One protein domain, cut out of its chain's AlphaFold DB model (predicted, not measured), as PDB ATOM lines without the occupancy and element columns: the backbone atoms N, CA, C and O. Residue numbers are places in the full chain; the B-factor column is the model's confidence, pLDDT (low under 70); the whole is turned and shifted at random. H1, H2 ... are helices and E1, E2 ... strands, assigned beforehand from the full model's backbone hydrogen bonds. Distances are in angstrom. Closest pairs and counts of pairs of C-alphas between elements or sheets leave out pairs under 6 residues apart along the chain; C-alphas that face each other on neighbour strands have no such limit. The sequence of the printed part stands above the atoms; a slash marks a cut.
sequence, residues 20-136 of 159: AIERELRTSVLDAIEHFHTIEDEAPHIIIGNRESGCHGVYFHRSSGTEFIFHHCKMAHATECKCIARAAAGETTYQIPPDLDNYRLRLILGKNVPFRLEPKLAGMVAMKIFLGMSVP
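AT A GLANCE: This is residues 20 to 136 of the 159 residues of an uncharacterized protein of Xylaria multiplex (UniProt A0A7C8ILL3). A four-stranded antiparallel sheet has one helix, H3, packed over one face and running along its strands; H2 lies side by side with H3 as a helical hairpin, but is not itself on the sheet. H1 lies farther out, its centre 15.1 A from the mean of the C-alphas, and two long stretches with no named element, residues 31 to 45 and 72 to 91, join H1 to the sheet and E3 to E4. The printed part has 117 residues with three named helices and four named strands, in the order H1 E1 E2 E3 E4 H2 H3; the sheet's order is E1 E2 E3 E4. The class is mixed, helices and strands, with under half of the residues, 58 of 117, in named elements. The whole is compact, with a radius of gyration of the C-alphas of 14.0 A and spans of 40 by 31 by 26 A.

IN THESE COORDINATES: Begin in the sheet with E2, residues 55 to 62, the longest strand: find C-alpha 55 at (16.400, -38.190, -45.065), and from there it runs 23.1 A to C-alpha 62. E3, residues 65 to 71, covers 20.2 A, E1, residues 46 to 50, covers 13.5 A, and E4, residues 92 to 94, covers 6.5 A. Next look at H3, residues 119 to 130, which runs 16.3 A and ends at C-alpha 130 at (18.194, -28.408, -43.266). H2, residues 98 to 109, is 16.1 A long. H1, residues 20 to 30, begins at C-alpha 20 at (13.371, -15.724, -64.588) and is 14.7 A long.

HOW THE PARTS SIT: The sheet is a meander, each strand the antiparallel neighbour of the one before, with E1 and E4 as its edge strands. Between E1 and E2, a hairpin at 165 degrees, look for N 50 and O 55 at 2.8 A and N 48 and O 57 at 2.9 A, within hydrogen-bond range. In the hairpin of E2 and E3, at 163 degrees, N 58 and O 69 are 2.7 A apart. In that of E3 and E4, at 164 degrees, N 70 and O 93 are 2.8 A apart. From edge to edge the strands' lines turn by 46 degrees. H3 is on the sheet, at a height of 8.7 A over it, which gives two layers, a helix on one face of a sheet. It lies over E2 and only just over E1, on which 3 of its C-alphas fall. On the local plane it stands at 24 degrees to E2, along the strands; the closest C-alphas of E2 and H3, those of Gly 57 and Met 127, are 6.2 A apart. H2 is not on the sheet, but it touches H3, and their closest C-alphas, those of Arg 104 and Ala 122, are 5.4 A apart. This helical hairpin has a shallow tilt of 32 degrees, only just short of steep, opposite ways. H1, also not on the sheet, only just touches H3, with 3 pairs of C-alphas within 8 A, and H3 touches it with residues 124 to 128 alone. Their closest C-alphas, those of Val 29 and Val 125, are 6.8 A apart, and the helices run the same way at a steep tilt of 57 degrees. H1 and H2 are apart. In H1, H2 and H3 every O i to N i+4 pair is within hydrogen-bond range.

THE WHOLE: The two C-alphas farthest apart are those of Ala 76 and Lys 111, at 41.4 A. The printed part has no cut. The links from H1 to E1, 15 residues, and from E3 to E4, 20 residues, are long. In this predicted model the mean pLDDT of the printed part is 75.5, and 28 residues are under 70: residues 30 to 45, 74 to 80 and 86 to 90.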
ATOM      1  N   ALA A  20      12.144 -14.946 -64.424       79.25
ATOM      2  CA  ALA A  20      13.371 -15.724 -64.588       79.25
ATOM      3  C   ALA A  20      13.838 -16.350 -63.261       79.25
ATOM      4  O   ALA A  20      14.139 -17.541 -63.222       79.25
ATOM      5  N   ILE A  21      13.800 -15.571 -62.174       76.88
ATOM      6  CA  ILE A  21      14.166 -16.015 -60.823       76.88
ATOM      7  C   ILE A  21      13.133 -17.006 -60.290       76.88
ATOM      8  O   ILE A  21      13.502 -18.057 -59.781       76.88
ATOM      9  N   GLU A  22      11.837 -16.725 -60.465       80.25
ATOM     10  CA  GLU A  22      10.779 -17.684 -60.131       80.25
ATOM     11  C   GLU A  22      11.031 -19.014 -60.847       80.25
ATOM     12  O   GLU A  22      11.015 -20.056 -60.212       80.25
ATOM     13  N   ARG A  23      11.332 -19.007 -62.150       77.62
ATOM     14  CA  ARG A  23      11.583 -20.243 -62.904       77.62
ATOM     15  C   ARG A  23      12.774 -21.029 -62.356       77.62
ATOM     16  O   ARG A  23      12.644 -22.229 -62.147       77.62
ATOM     17  N   GLU A  24      13.895 -20.363 -62.099       79.25
ATOM     18  CA  GLU A  24      15.086 -20.989 -61.517       79.25
ATOM     19  C   GLU A  24      14.788 -21.595 -60.139       79.25
ATOM     20  O   GLU A  24      15.125 -22.750 -59.870       79.25
ATOM     21  N   LEU A  25      14.095 -20.844 -59.279       75.38
ATOM     22  CA  LEU A  25      13.664 -21.306 -57.964       75.38
ATOM     23  C   LEU A  25      12.720 -22.492 -58.075       75.38
ATOM     24  O   LEU A  25      12.847 -23.452 -57.326       75.38
ATOM     25  N   ARG A  26      11.794 -22.480 -59.031       74.12
ATOM     26  CA  ARG A  26      10.877 -23.597 -59.232       74.12
ATOM     27  C   ARG A  26      11.613 -24.853 -59.676       74.12
ATOM     28  O   ARG A  26      11.410 -25.899 -59.077       74.12
ATOM     29  N   THR A  27      12.519 -24.756 -60.640       74.31
ATOM     30  CA  THR A  27      13.281 -25.922 -61.099       74.31
ATOM     31  C   THR A  27      14.214 -26.458 -60.013       74.31
ATOM     32  O   THR A  27      14.272 -27.657 -59.762       74.31
ATOM     33  N   SER A  28      14.905 -25.579 -59.295       71.94
ATOM     34  CA  SER A  28      15.866 -25.988 -58.266       71.94
ATOM     35  C   SER A  28      15.218 -26.412 -56.948       71.94
ATOM     36  O   SER A  28      15.737 -27.303 -56.276       71.94
ATOM     37  N   VAL A  29      14.096 -25.803 -56.548       72.94
ATOM     38  CA  VAL A  29      13.410 -26.049 -55.269       72.94
ATOM     39  C   VAL A  29      12.264 -27.049 -55.441       72.94
ATOM     40  O   VAL A  29      12.158 -27.941 -54.601       72.94
ATOM     41  N   LEU A  30      11.474 -26.969 -56.519       68.94
ATOM     42  CA  LEU A  30      10.235 -27.740 -56.699       68.94
ATOM     43  C   LEU A  30      10.369 -29.021 -57.532       68.94
ATOM     44  O   LEU A  30       9.711 -29.996 -57.189       68.94
ATOM     45  N   ASP A  31      11.201 -29.066 -58.576       59.50
ATOM     46  CA  ASP A  31      11.255 -30.251 -59.463       59.50
ATOM     47  C   ASP A  31      11.951 -31.468 -58.816       59.50
ATOM     48  O   ASP A  31      11.831 -32.591 -59.297       59.50
ATOM     49  N   ALA A  32      12.628 -31.278 -57.677       52.41
ATOM     50  CA  ALA A  32      13.218 -32.366 -56.886       52.41
ATOM     51  C   ALA A  32      12.229 -33.033 -55.902       52.41
ATOM     52  O   ALA A  32      12.646 -33.814 -55.049       52.41
ATOM     53  N   ILE A  33      10.943 -32.672 -55.944       56.75
ATOM     54  CA  ILE A  33       9.946 -33.067 -54.941       56.75
ATOM     55  C   ILE A  33       9.151 -34.257 -55.448       56.75
ATOM     56  O   ILE A  33       8.505 -34.187 -56.491       56.75
ATOM     57  N   GLU A  34       9.166 -35.346 -54.684       54.75
ATOM     58  CA  GLU A  34       8.515 -36.577 -55.117       54.75
ATOM     59  C   GLU A  34       6.998 -36.569 -54.881       54.75
ATOM     60  O   GLU A  34       6.283 -37.145 -55.695       54.75
ATOM     61  N   HIS A  35       6.460 -35.899 -53.850       53.50
ATOM     62  CA  HIS A  35       5.021 -35.990 -53.554       53.50
ATOM     63  C   HIS A  35       4.430 -34.705 -52.939       53.50
ATOM     64  O   HIS A  35       4.871 -34.228 -51.895       53.50
ATOM     65  N   PHE A  36       3.379 -34.174 -53.577       52.00
ATOM     66  CA  PHE A  36       2.439 -33.214 -52.990       52.00
ATOM     67  C   PHE A  36       1.163 -33.981 -52.629       52.00
ATOM     68  O   PHE A  36       0.508 -34.517 -53.526       52.00
ATOM     69  N   HIS A  37       0.813 -34.046 -51.344       45.16
ATOM     70  CA  HIS A  37      -0.465 -34.599 -50.894       45.16
ATOM     71  C   HIS A  37      -1.434 -33.464 -50.561       45.16
ATOM     72  O   HIS A  37      -1.033 -32.415 -50.059       45.16
ATOM     73  N   THR A  38      -2.713 -33.665 -50.873       45.69
ATOM     74  CA  THR A  38      -3.753 -32.646 -50.720       45.69
ATOM     75  C   THR A  38      -4.698 -33.025 -49.584       45.69
ATOM     76  O   THR A  38      -5.432 -33.998 -49.706       45.69
ATOM     77  N   ILE A  39      -4.644 -32.215 -48.524       49.91
ATOM     78  CA  ILE A  39      -5.694 -31.807 -47.572       49.91
ATOM     79  C   ILE A  39      -6.632 -32.904 -47.035       49.91
ATOM     80  O   ILE A  39      -7.748 -33.084 -47.514       49.91
ATOM     81  N   GLU A  40      -6.201 -33.496 -45.926       48.66
ATOM     82  CA  GLU A  40      -6.965 -33.536 -44.668       48.66
ATOM     83  C   GLU A  40      -6.150 -32.697 -43.654       48.66
ATOM     84  O   GLU A  40      -4.943 -32.550 -43.856       48.66
ATOM     85  N   ASP A  41      -6.745 -32.108 -42.606       51.25
ATOM     86  CA  ASP A  41      -6.053 -31.217 -41.632       51.25
ATOM     87  C   ASP A  41      -4.832 -31.862 -40.921       51.25
ATOM     88  O   ASP A  41      -4.062 -31.198 -40.216       51.25
ATOM     89  N   GLU A  42      -4.624 -33.160 -41.138       56.47
ATOM     90  CA  GLU A  42      -3.519 -33.964 -40.618       56.47
ATOM     91  C   GLU A  42      -2.492 -34.384 -41.687       56.47
ATOM     92  O   GLU A  42      -1.444 -34.931 -41.349       56.47
ATOM     93  N   ALA A  43      -2.737 -34.106 -42.973       59.03
ATOM     94  CA  ALA A  43      -1.856 -34.505 -44.068       59.03
ATOM     95  C   ALA A  43      -0.726 -33.482 -44.316       59.03
ATOM     96  O   ALA A  43      -0.931 -32.261 -44.249       59.03
ATOM     97  N   PRO A  44       0.487 -33.952 -44.654       61.53
ATOM     98  CA  PRO A  44       1.612 -33.073 -44.926       61.53
ATOM     99  C   PRO A  44       1.393 -32.259 -46.201       61.53
ATOM    100  O   PRO A  44       1.072 -32.801 -47.257       61.53
ATOM    101  N   HIS A  45       1.620 -30.948 -46.121       69.31
ATOM    102  CA  HIS A  45       1.451 -30.043 -47.258       69.31
ATOM    103  C   HIS A  45       2.602 -30.167 -48.266       69.31
ATOM    104  O   HIS A  45       2.427 -29.887 -49.455       69.31
ATOM    105  N   ILE A  46       3.803 -30.513 -47.791       75.81
ATOM    106  CA  ILE A  46       5.003 -30.706 -48.612       75.81
ATOM    107  C   ILE A  46       5.866 -31.788 -47.966       75.81
ATOM    108  O   ILE A  46       6.085 -31.752 -46.755       75.81
ATOM    109  N   ILE A  47       6.403 -32.699 -48.781       79.62
ATOM    110  CA  ILE A  47       7.442 -33.650 -48.379       79.62
ATOM    111  C   ILE A  47       8.652 -33.455 -49.295       79.62
ATOM    112  O   ILE A  47       8.523 -33.554 -50.511       79.62
ATOM    113  N   ILE A  48       9.825 -33.181 -48.728       83.38
ATOM    114  CA  ILE A  48      11.086 -33.049 -49.472       83.38
ATOM    115  C   ILE A  48      12.035 -34.146 -49.005       83.38
ATOM    116  O   ILE A  48      12.337 -34.216 -47.819       83.38
ATOM    117  N   GLY A  49      12.516 -34.978 -49.928       81.56
ATOM    118  CA  GLY A  49      13.494 -36.028 -49.648       81.56
ATOM    119  C   GLY A  49      14.869 -35.695 -50.219       81.56
ATOM    120  O   GLY A  49      14.983 -35.251 -51.361       81.56
ATOM    121  N   ASN A  50      15.921 -35.951 -49.446       82.38
ATOM    122  CA  ASN A  50      17.282 -36.032 -49.954       82.38
ATOM    123  C   ASN A  50      17.571 -37.493 -50.326       82.38
ATOM    124  O   ASN A  50      17.760 -38.336 -49.452       82.38
ATOM    125  N   ARG A  51      17.602 -37.796 -51.630       77.25
ATOM    126  CA  ARG A  51      17.821 -39.162 -52.138       77.25
ATOM    127  C   ARG A  51      19.183 -39.745 -51.761       77.25
ATOM    128  O   ARG A  51      19.293 -40.958 -51.649       77.25
ATOM    129  N   GLU A  52      20.199 -38.908 -51.565       76.50
ATOM    130  CA  GLU A  52      21.551 -39.367 -51.222       76.50
ATOM    131  C   GLU A  52      21.629 -39.860 -49.776       76.50
ATOM    132  O   GLU A  52      22.303 -40.845 -49.486       76.50
ATOM    133  N   SER A  53      20.925 -39.183 -48.865       76.25
ATOM    134  CA  SER A  53      20.928 -39.508 -47.436       76.25
ATOM    135  C   SER A  53      19.691 -40.282 -46.974       76.25
ATOM    136  O   SER A  53      19.604 -40.652 -45.805       76.25
ATOM    137  N   GLY A  54      18.688 -40.455 -47.838       77.38
ATOM    138  CA  GLY A  54      17.375 -41.016 -47.504       77.38
ATOM    139  C   GLY A  54      16.565 -40.198 -46.485       77.38
ATOM    140  O   GLY A  54      15.499 -40.640 -46.053       77.38
ATOM    141  N   CYS A  55      17.068 -39.042 -46.045       83.81
ATOM    142  CA  CYS A  55      16.400 -38.190 -45.065       83.81
ATOM    143  C   CYS A  55      15.277 -37.408 -45.742       83.81
ATOM    144  O   CYS A  55      15.392 -37.039 -46.912       83.81
ATOM    145  N   HIS A  56      14.209 -37.109 -45.012       85.94
ATOM    146  CA  HIS A  56      13.127 -36.295 -45.551       85.94
ATOM    147  C   HIS A  56      12.567 -35.323 -44.524       85.94
ATOM    148  O   HIS A  56      12.572 -35.574 -43.323       85.94
ATOM    149  N   GLY A  57      12.103 -34.186 -45.022       85.31
ATOM    150  CA  GLY A  57      11.410 -33.163 -44.266       85.31
ATOM    151  C   GLY A  57       9.951 -33.105 -44.680       85.31
ATOM    152  O   GLY A  57       9.609 -33.284 -45.850       85.31
ATOM    153  N   VAL A  58       9.110 -32.781 -43.717       85.31
ATOM    154  CA  VAL A  58       7.670 -32.661 -43.840       85.31
ATOM    155  C   VAL A  58       7.268 -31.278 -43.348       85.31
ATOM    156  O   VAL A  58       7.712 -30.836 -42.292       85.31
ATOM    157  N   TYR A  59       6.439 -30.587 -44.121       84.38
ATOM    158  CA  TYR A  59       5.921 -29.268 -43.776       84.38
ATOM    159  C   TYR A  59       4.405 -29.311 -43.649       84.38
ATOM    160  O   TYR A  59       3.705 -29.793 -44.545       84.38
ATOM    161  N   PHE A  60       3.911 -28.735 -42.559       82.12
ATOM    162  CA  PHE A  60       2.500 -28.488 -42.315       82.12
ATOM    163  C   PHE A  60       2.260 -26.984 -42.230       82.12
ATOM    164  O   PHE A  60       2.962 -26.253 -41.527       82.12
ATOM    165  N   HIS A  61       1.232 -26.522 -42.936       75.19
ATOM    166  CA  HIS A  61       0.700 -25.182 -42.763       75.19
ATOM    167  C   HIS A  61      -0.593 -25.282 -41.958       75.19
ATOM    168  O   HIS A  61      -1.579 -25.824 -42.448       75.19
ATOM    169  N   ARG A  62      -0.581 -24.801 -40.715       75.81
ATOM    170  CA  ARG A  62      -1.739 -24.808 -39.817       75.81
ATOM    171  C   ARG A  62      -2.200 -23.378 -39.550       75.81
ATOM    172  O   ARG A  62      -1.444 -22.422 -39.710       75.81
ATOM    173  N   SER A  63      -3.431 -23.228 -39.071       71.69
ATOM    174  CA  SER A  63      -3.952 -21.937 -38.598       71.69
ATOM    175  C   SER A  63      -3.153 -21.374 -37.413       71.69
ATOM    176  O   SER A  63      -3.024 -20.160 -37.287       71.69
ATOM    177  N   SER A  64      -2.578 -22.245 -36.577       75.94
ATOM    178  CA  SER A  64      -1.712 -21.884 -35.447       75.94
ATOM    179  C   SER A  64      -0.278 -21.525 -35.848       75.94
ATOM    180  O   SER A  64       0.473 -21.014 -35.019       75.94
ATOM    181  N   GLY A  65       0.120 -21.784 -37.096       74.31
ATOM    182  CA  GLY A  65       1.466 -21.507 -37.577       74.31
ATOM    183  C   GLY A  65       2.008 -22.571 -38.523       74.31
ATOM    184  O   GLY A  65       1.290 -23.392 -39.088       74.31
ATOM    185  N   THR A  66       3.320 -22.525 -38.731       78.81
ATOM    186  CA  THR A  66       4.031 -23.519 -39.539       78.81
ATOM    187  C   THR A  66       4.652 -24.576 -38.641       78.81
ATOM    188  O   THR A  66       5.232 -24.237 -37.614       78.81
ATOM    189  N   GLU A  67       4.593 -25.831 -39.062       84.94
ATOM    190  CA  GLU A  67       5.269 -26.938 -38.395       84.94
ATOM    191  C   GLU A  67       6.159 -27.681 -39.392       84.94
ATOM    192  O   GLU A  67       5.764 -27.936 -40.533       84.94
ATOM    193  N   PHE A  68       7.370 -28.012 -38.947       86.62
ATOM    194  CA  PHE A  68       8.328 -28.814 -39.697       86.62
ATOM    195  C   PHE A  68       8.651 -30.083 -38.915       86.62
ATOM    196  O   PHE A  68       8.925 -30.013 -37.717       86.62
ATOM    197  N   ILE A  69       8.662 -31.224 -39.595       86.50
ATOM    198  CA  ILE A  69       9.089 -32.509 -39.036       86.50
ATOM    199  C   ILE A  69      10.160 -33.082 -39.956       86.50
ATOM    200  O   ILE A  69       9.951 -33.173 -41.162       86.50
ATOM    201  N   PHE A  70      11.308 -33.465 -39.410       85.38
ATOM    202  CA  PHE A  70      12.404 -34.047 -40.176       85.38
ATOM    203  C   PHE A  70      12.693 -35.455 -39.696       85.38
ATOM    204  O   PHE A  70      12.893 -35.682 -38.508       85.38
ATOM    205  N   HIS A  71      12.755 -36.388 -40.635       84.94
ATOM    206  CA  HIS A  71      13.069 -37.781 -40.380       84.94
ATOM    207  C   HIS A  71      14.451 -38.103 -40.942       84.94
ATOM    208  O   HIS A  71      14.695 -38.014 -42.152       84.94
ATOM    209  N   HIS A  72      15.355 -38.499 -40.050       80.94
ATOM    210  CA  HIS A  72      16.704 -38.915 -40.405       80.94
ATOM    211  C   HIS A  72      16.704 -40.407 -40.752       80.94
ATOM    212  O   HIS A  72      16.227 -41.242 -39.980       80.94
ATOM    213  N   CYS A  73      17.217 -40.765 -41.933       71.25
ATOM    214  CA  CYS A  73      17.201 -42.153 -42.391       71.25
ATOM    215  C   CYS A  73      18.048 -43.060 -41.486       71.25
ATOM    216  O   CYS A  73      19.064 -42.640 -40.925       71.25
ATOM    217  N   LYS A  74      17.668 -44.338 -41.384       60.38
ATOM    218  CA  LYS A  74      18.551 -45.368 -40.828       60.38
ATOM    219  C   LYS A  74      19.690 -45.598 -41.826       60.38
ATOM    220  O   LYS A  74      19.423 -45.938 -42.976       60.38
ATOM    221  N   MET A  75      20.943 -45.475 -41.382       51.34
ATOM    222  CA  MET A  75      22.167 -45.610 -42.201       51.34
ATOM    223  C   MET A  75      22.309 -46.925 -42.999       51.34
ATOM    224  O   MET A  75      23.239 -47.067 -43.779       51.34
ATOM    225  N   ALA A  76      21.389 -47.888 -42.869       47.25
ATOM    226  CA  ALA A  76      21.396 -49.114 -43.667       47.25
ATOM    227  C   ALA A  76      21.228 -48.873 -45.186       47.25
ATOM    228  O   ALA A  76      21.607 -49.734 -45.976       47.25
ATOM    229  N   HIS A  77      20.685 -47.719 -45.599       48.69
ATOM    230  CA  HIS A  77      20.492 -47.349 -47.012       48.69
ATOM    231  C   HIS A  77      21.152 -46.018 -47.417       48.69
ATOM    232  O   HIS A  77      21.026 -45.608 -48.566       48.69
ATOM    233  N   ALA A  78      21.846 -45.346 -46.495       48.91
ATOM    234  CA  ALA A  78      22.428 -44.023 -46.700       48.91
ATOM    235  C   ALA A  78      23.897 -44.045 -46.282       48.91
ATOM    236  O   ALA A  78      24.206 -44.387 -45.142       48.91
ATOM    237  N   THR A  79      24.792 -43.689 -47.200       53.34
ATOM    238  CA  THR A  79      26.238 -43.759 -46.968       53.34
ATOM    239  C   THR A  79      26.722 -42.733 -45.943       53.34
ATOM    240  O   THR A  79      27.662 -43.048 -45.232       53.34
ATOM    241  N   GLU A  80      26.053 -41.580 -45.791       69.12
ATOM    242  CA  GLU A  80      26.315 -40.544 -44.774       69.12
ATOM    243  C   GLU A  80      25.110 -39.576 -44.665       69.12
ATOM    244  O   GLU A  80      24.548 -39.147 -45.679       69.12
ATOM    245  N   CYS A  81      24.686 -39.199 -43.448       72.75
ATOM    246  CA  CYS A  81      23.653 -38.170 -43.261       72.75
ATOM    247  C   CYS A  81      24.249 -36.773 -43.497       72.75
ATOM    248  O   CYS A  81      25.200 -36.382 -42.826       72.75
ATOM    249  N   LYS A  82      23.657 -35.999 -44.415       76.12
ATOM    250  CA  LYS A  82      24.101 -34.633 -44.759       76.12
ATOM    251  C   LYS A  82      23.302 -33.525 -44.066       76.12
ATOM    252  O   LYS A  82      23.529 -32.350 -44.334       76.12
ATOM    253  N   CYS A  83      22.346 -33.878 -43.205       80.06
ATOM    254  CA  CYS A  83      21.502 -32.895 -42.532       80.06
ATOM    255  C   CYS A  83      22.327 -32.034 -41.570       80.06
ATOM    256  O   CYS A  83      23.126 -32.554 -40.789       80.06
ATOM    257  N   ILE A  84      22.081 -30.725 -41.559       77.75
ATOM    258  CA  ILE A  84      22.892 -29.793 -40.762       77.75
ATOM    259  C   ILE A  84      22.676 -29.952 -39.253       77.75
ATOM    260  O   ILE A  84      23.578 -29.669 -38.476       77.75
ATOM    261  N   ALA A  85      21.508 -30.452 -38.831       70.00
ATOM    262  CA  ALA A  85      21.217 -30.713 -37.422       70.00
ATOM    263  C   ALA A  85      21.906 -31.979 -36.872       70.00
ATOM    264  O   ALA A  85      21.762 -32.252 -35.688       70.00
ATOM    265  N   ARG A  86      22.630 -32.748 -37.713       65.12
ATOM    266  CA  ARG A  86      23.403 -33.960 -37.354       65.12
ATOM    267  C   ARG A  86      22.725 -34.862 -36.297       65.12
ATOM    268  O   ARG A  86      23.386 -35.350 -35.386       65.12
ATOM    269  N   ALA A  87      21.413 -35.073 -36.417       66.94
ATOM    270  CA  ALA A  87      20.648 -35.925 -35.507       66.94
ATOM    271  C   ALA A  87      21.018 -37.413 -35.668       66.94
ATOM    272  O   ALA A  87      21.567 -37.823 -36.698       66.94
ATOM    273  N   ALA A  88      20.702 -38.227 -34.659       65.31
ATOM    274  CA  ALA A  88      20.966 -39.659 -34.674       65.31
ATOM    275  C   ALA A  88      20.099 -40.398 -35.714       65.31
ATOM    276  O   ALA A  88      19.034 -39.953 -36.142       65.31
ATOM    277  N   ALA A  89      20.554 -41.577 -36.142       67.31
ATOM    278  CA  ALA A  89      19.843 -42.374 -37.139       67.31
ATOM    279  C   ALA A  89      18.457 -42.823 -36.636       67.31
ATOM    280  O   ALA A  89      18.334 -43.401 -35.557       67.31
ATOM    281  N   GLY A  90      17.416 -42.618 -37.451       69.88
ATOM    282  CA  GLY A  90      16.028 -42.907 -37.075       69.88
ATOM    283  C   GLY A  90      15.401 -41.872 -36.137       69.88
ATOM    284  O   GLY A  90      14.243 -42.036 -35.752       69.88
ATOM    285  N   GLU A  91      16.136 -40.818 -35.781       77.38
ATOM    286  CA  GLU A  91      15.614 -39.714 -34.990       77.38
ATOM    287  C   GLU A  91      14.653 -38.853 -35.817       77.38
ATOM    288  O   GLU A  91      14.745 -38.747 -37.048       77.38
ATOM    289  N   THR A  92      13.705 -38.244 -35.110       81.62
ATOM    290  CA  THR A  92      12.791 -37.251 -35.663       81.62
ATOM    291  C   THR A  92      13.057 -35.912 -34.996       81.62
ATOM    292  O   THR A  92      12.966 -35.799 -33.775       81.62
ATOM    293  N   THR A  93      13.368 -34.896 -35.795       82.56
ATOM    294  CA  THR A  93      13.528 -33.522 -35.320       82.56
ATOM    295  C   THR A  93      12.242 -32.753 -35.576       82.56
ATOM    296  O   THR A  93      11.747 -32.695 -36.703       82.56
ATOM    297  N   TYR A  94      11.714 -32.152 -34.518       81.75
ATOM    298  CA  TYR A  94      10.554 -31.276 -34.584       81.75
ATOM    299  C   TYR A  94      11.050 -29.835 -34.638       81.75
ATOM    300  O   TYR A  94      11.799 -29.408 -33.764       81.75
ATOM    301  N   GLN A  95      10.592 -29.096 -35.648       81.19
ATOM    302  CA  GLN A  95      11.023 -27.742 -36.003       81.19
ATOM    303  C   GLN A  95      12.441 -27.649 -36.583       81.19
ATOM    304  O   GLN A  95      13.290 -28.521 -36.413       81.19
ATOM    305  N   ILE A  96      12.686 -26.565 -37.321       80.06
ATOM    306  CA  ILE A  96      14.032 -26.195 -37.768       80.06
ATOM    307  C   ILE A  96      14.782 -25.454 -36.647       80.06
ATOM    308  O   ILE A  96      14.146 -24.775 -35.840       80.06
ATOM    309  N   PRO A  97      16.125 -25.531 -36.609       82.94
ATOM    310  CA  PRO A  97      16.947 -24.730 -35.714       82.94
ATOM    311  C   PRO A  97      16.631 -23.230 -35.839       82.94
ATOM    312  O   PRO A  97      16.341 -22.773 -36.953       82.94
ATOM    313  N   PRO A  98      16.748 -22.443 -34.752       85.31
ATOM    314  CA  PRO A  98      16.420 -21.015 -34.755       85.31
ATOM    315  C   PRO A  98      17.108 -20.214 -35.866       85.31
ATOM    316  O   PRO A  98      16.488 -19.340 -36.465       85.31
ATOM    317  N   ASP A  99      18.354 -20.542 -36.204       83.44
ATOM    318  CA  ASP A  99      19.093 -19.852 -37.268       83.44
ATOM    319  C   ASP A  99      18.472 -20.074 -38.649       83.44
ATOM    320  O   ASP A  99      18.354 -19.138 -39.445       83.44
ATOM    321  N   LEU A 100      17.994 -21.292 -38.921       83.81
ATOM    322  CA  LEU A 100      17.252 -21.588 -40.143       83.81
ATOM    323  C   LEU A 100      15.851 -20.978 -40.133       83.81
ATOM    324  O   LEU A 100      15.352 -20.593 -41.193       83.81
ATOM    325  N   ASP A 101      15.206 -20.862 -38.972       87.25
ATOM    326  CA  ASP A 101      13.915 -20.179 -38.898       87.25
ATOM    327  C   ASP A 101      14.065 -18.674 -39.135       87.25
ATOM    328  O   ASP A 101      13.326 -18.084 -39.923       87.25
ATOM    329  N   ASN A 102      15.106 -18.062 -38.574       87.69
ATOM    330  CA  ASN A 102      15.487 -16.683 -38.865       87.69
ATOM    331  C   ASN A 102      15.798 -16.490 -40.356       87.69
ATOM    332  O   ASN A 102      15.370 -15.501 -40.960       87.69
ATOM    333  N   TYR A 103      16.492 -17.448 -40.973       86.94
ATOM    334  CA  TYR A 103      16.729 -17.469 -42.415       86.94
ATOM    335  C   TYR A 103      15.405 -17.482 -43.198       86.94
ATOM    336  O   TYR A 103      15.175 -16.653 -44.082       86.94
ATOM    337  N   ARG A 104      14.480 -18.374 -42.832       88.44
ATOM    338  CA  ARG A 104      13.142 -18.459 -43.429       88.44
ATOM    339  C   ARG A 104      12.373 -17.144 -43.291       88.44
ATOM    340  O   ARG A 104      11.817 -16.655 -44.273       88.44
ATOM    341  N   LEU A 105      12.363 -16.545 -42.102       88.88
ATOM    342  CA  LEU A 105      11.672 -15.282 -41.838       88.88
ATOM    343  C   LEU A 105      12.259 -14.128 -42.660       88.88
ATOM    344  O   LEU A 105      11.503 -13.312 -43.188       88.88
ATOM    345  N   ARG A 106      13.582 -14.067 -42.842       88.19
ATOM    346  CA  ARG A 106      14.220 -13.054 -43.700       88.19
ATOM    347  C   ARG A 106      13.774 -13.162 -45.156       88.19
ATOM    348  O   ARG A 106      13.475 -12.128 -45.756       88.19
ATOM    349  N   LEU A 107      13.666 -14.381 -45.693       87.69
ATOM    350  CA  LEU A 107      13.151 -14.620 -47.046       87.69
ATOM    351  C   LEU A 107      11.693 -14.166 -47.199       87.69
ATOM    352  O   LEU A 107      11.334 -13.600 -48.229       87.69
ATOM    353  N   ILE A 108      10.866 -14.361 -46.169       87.81
ATOM    354  CA  ILE A 108       9.461 -13.920 -46.164       87.81
ATOM    355  C   ILE A 108       9.367 -12.390 -46.101       87.81
ATOM    356  O   ILE A 108       8.655 -11.759 -46.880       87.81
ATOM    357  N   LEU A 109      10.105 -11.774 -45.175       87.19
ATOM    358  CA  LEU A 109      10.039 -10.335 -44.910       87.19
ATOM    359  C   LEU A 109      10.802  -9.492 -45.940       87.19
ATOM    360  O   LEU A 109      10.612  -8.275 -46.015       87.19
ATOM    361  N   GLY A 110      11.671 -10.107 -46.742       81.62
ATOM    362  CA  GLY A 110      12.513  -9.391 -47.697       81.62
ATOM    363  C   GLY A 110      13.613  -8.574 -47.025       81.62
ATOM    364  O   GLY A 110      14.016  -7.544 -47.556       81.62
ATOM    365  N   LYS A 111      14.044  -8.962 -45.818       78.31
ATOM    366  CA  LYS A 111      15.041  -8.213 -45.045       78.31
ATOM    367  C   LYS A 111      16.446  -8.670 -45.428       78.31
ATOM    368  O   LYS A 111      16.810  -9.818 -45.169       78.31
ATOM    369  N   ASN A 112      17.246  -7.755 -45.982       74.19
ATOM    370  CA  ASN A 112      18.613  -8.023 -46.447       74.19
ATOM    371  C   ASN A 112      18.668  -9.184 -47.454       74.19
ATOM    372  O   ASN A 112      19.551 -10.036 -47.378       74.19
ATOM    373  N   VAL A 113      17.674  -9.241 -48.345       75.06
ATOM    374  CA  VAL A 113      17.597 -10.182 -49.467       75.06
ATOM    375  C   VAL A 113      17.134  -9.444 -50.719       75.06
ATOM    376  O   VAL A 113      16.373  -8.481 -50.603       75.06
ATOM    377  N   PRO A 114      17.557  -9.887 -51.913       74.50
ATOM    378  CA  PRO A 114      17.191  -9.236 -53.170       74.50
ATOM    379  C   PRO A 114      15.689  -9.310 -53.483       74.50
ATOM    380  O   PRO A 114      15.191  -8.509 -54.269       74.50
ATOM    381  N   PHE A 115      14.957 -10.259 -52.893       76.81
ATOM    382  CA  PHE A 115      13.535 -10.452 -53.160       76.81
ATOM    383  C   PHE A 115      12.796 -11.141 -52.005       76.81
ATOM    384  O   PHE A 115      13.391 -11.843 -51.190       76.81
ATOM    385  N   ARG A 116      11.473 -10.938 -51.960       84.44
ATOM    386  CA  ARG A 116      10.553 -11.579 -51.009       84.44
ATOM    387  C   ARG A 116      10.025 -12.895 -51.558       84.44
ATOM    388  O   ARG A 116       9.663 -12.981 -52.731       84.44
ATOM    389  N   LEU A 117       9.917 -13.891 -50.686       83.56
ATOM    390  CA  LEU A 117       9.308 -15.178 -50.990       83.56
ATOM    391  C   LEU A 117       7.962 -15.334 -50.287       83.56
ATOM    392  O   LEU A 117       7.770 -14.902 -49.153       83.56
ATOM    393  N   GLU A 118       7.052 -16.039 -50.949       82.06
ATOM    394  CA  GLU A 118       5.852 -16.561 -50.300       82.06
ATOM    395  C   GLU A 118       6.238 -17.532 -49.164       82.06
ATOM    396  O   GLU A 118       7.190 -18.307 -49.329       82.06
ATOM    397  N   PRO A 119       5.489 -17.577 -48.042       82.56
ATOM    398  CA  PRO A 119       5.823 -18.416 -46.886       82.56
ATOM    399  C   PRO A 119       6.056 -19.892 -47.217       82.56
ATOM    400  O   PRO A 119       6.992 -20.500 -46.698       82.56
ATOM    401  N   LYS A 120       5.248 -20.456 -48.128       79.38
ATOM    402  CA  LYS A 120       5.392 -21.848 -48.584       79.38
ATOM    403  C   LYS A 120       6.753 -22.057 -49.255       79.38
ATOM    404  O   LYS A 120       7.463 -22.985 -48.896       79.38
ATOM    405  N   LEU A 121       7.152 -21.168 -50.169       82.31
ATOM    406  CA  LEU A 121       8.431 -21.270 -50.879       82.31
ATOM    407  C   LEU A 121       9.623 -21.055 -49.934       82.31
ATOM    408  O   LEU A 121      10.585 -21.815 -49.990       82.31
ATOM    409  N   ALA A 122       9.537 -20.090 -49.015       86.81
ATOM    410  CA  ALA A 122      10.561 -19.878 -47.990       86.81
ATOM    411  C   ALA A 122      10.739 -21.109 -47.080       86.81
ATOM    412  O   ALA A 122      11.867 -21.499 -46.784       86.81
ATOM    413  N   GLY A 123       9.637 -21.755 -46.678       85.81
ATOM    414  CA  GLY A 123       9.673 -23.004 -45.916       85.81
ATOM    415  C   GLY A 123      10.394 -24.124 -46.667       85.81
ATOM    416  O   GLY A 123      11.223 -24.817 -46.089       85.81
ATOM    417  N   MET A 124      10.158 -24.250 -47.972       84.88
ATOM    418  CA  MET A 124      10.815 -25.262 -48.809       84.88
ATOM    419  C   MET A 124      12.321 -25.035 -48.937       84.88
ATOM    420  O   MET A 124      13.092 -25.992 -48.892       84.88
ATOM    421  N   VAL A 125      12.745 -23.776 -49.067       87.31
ATOM    422  CA  VAL A 125      14.168 -23.412 -49.071       87.31
ATOM    423  C   VAL A 125      14.816 -23.799 -47.742       87.31
ATOM    424  O   VAL A 125      15.837 -24.482 -47.744       87.31
ATOM    425  N   ALA A 126      14.194 -23.439 -46.615       87.81
ATOM    426  CA  ALA A 126      14.702 -23.783 -45.286       87.81
ATOM    427  C   ALA A 126      14.809 -25.305 -45.077       87.81
ATOM    428  O   ALA A 126      15.819 -25.786 -44.571       87.81
ATOM    429  N   MET A 127      13.814 -26.076 -45.530       87.62
ATOM    430  CA  MET A 127      13.848 -27.541 -45.470       87.62
ATOM    431  C   MET A 127      14.986 -28.136 -46.302       87.62
ATOM    432  O   MET A 127      15.658 -29.054 -45.840       87.62
ATOM    433  N   LYS A 128      15.225 -27.626 -47.516       87.50
ATOM    434  CA  LYS A 128      16.341 -28.092 -48.352       87.50
ATOM    435  C   LYS A 128      17.687 -27.857 -47.683       87.50
ATOM    436  O   LYS A 128      18.494 -28.779 -47.629       87.50
ATOM    437  N   ILE A 129      17.887 -26.666 -47.123       87.75
ATOM    438  CA  ILE A 129      19.110 -26.339 -46.384       87.75
ATOM    439  C   ILE A 129      19.254 -27.263 -45.169       87.75
ATOM    440  O   ILE A 129      20.321 -27.838 -44.975       87.75
ATOM    441  N   PHE A 130      18.177 -27.480 -44.401       86.19
ATOM    442  CA  PHE A 130      18.194 -28.408 -43.266       86.19
ATOM    443  C   PHE A 130      18.665 -29.810 -43.679       86.19
ATOM    444  O   PHE A 130      19.508 -30.407 -43.012       86.19
ATOM    445  N   LEU A 131      18.154 -30.316 -44.806       85.00
ATOM    446  CA  LEU A 131      18.471 -31.636 -45.359       85.00
ATOM    447  C   LEU A 131      19.851 -31.714 -46.044       85.00
ATOM    448  O   LEU A 131      20.170 -32.741 -46.651       85.00
ATOM    449  N   GLY A 132      20.656 -30.647 -45.985       83.81
ATOM    450  CA  GLY A 132      21.969 -30.574 -46.630       83.81
ATOM    451  C   GLY A 132      21.901 -30.557 -48.157       83.81
ATOM    452  O   GLY A 132      22.847 -30.969 -48.824       83.81
ATOM    453  N   MET A 133      20.767 -30.147 -48.725       85.75
ATOM    454  CA  MET A 133      20.571 -30.060 -50.170       85.75
ATOM    455  C   MET A 133      21.004 -28.686 -50.679       85.75
ATOM    456  O   MET A 133      20.782 -27.662 -50.030       85.75
ATOM    457  N   SER A 134      21.561 -28.648 -51.887       83.25
ATOM    458  CA  SER A 134      21.932 -27.391 -52.535       83.25
ATOM    459  C   SER A 134      20.701 -26.536 -52.847       83.25
ATOM    460  O   SER A 134      19.710 -27.031 -53.392       83.25
ATOM    461  N   VAL A 135      20.810 -25.235 -52.586       84.19
ATOM    462  CA  VAL A 135      19.867 -24.206 -53.046       84.19
ATOM    463  C   VAL A 135      20.604 -23.184 -53.925       84.19
ATOM    464  O   VAL A 135      21.809 -22.987 -53.724       84.19
ATOM    465  N   PRO A 136      19.922 -22.538 -54.894       80.38
ATOM    466  CA  PRO A 136      20.509 -21.494 -55.734       80.38
ATOM    467  C   PRO A 136      21.272 -20.434 -54.945       80.38
ATOM    468  O   PRO A 136      20.842 -20.035 -53.862       80.38
TER     469      PRO A 136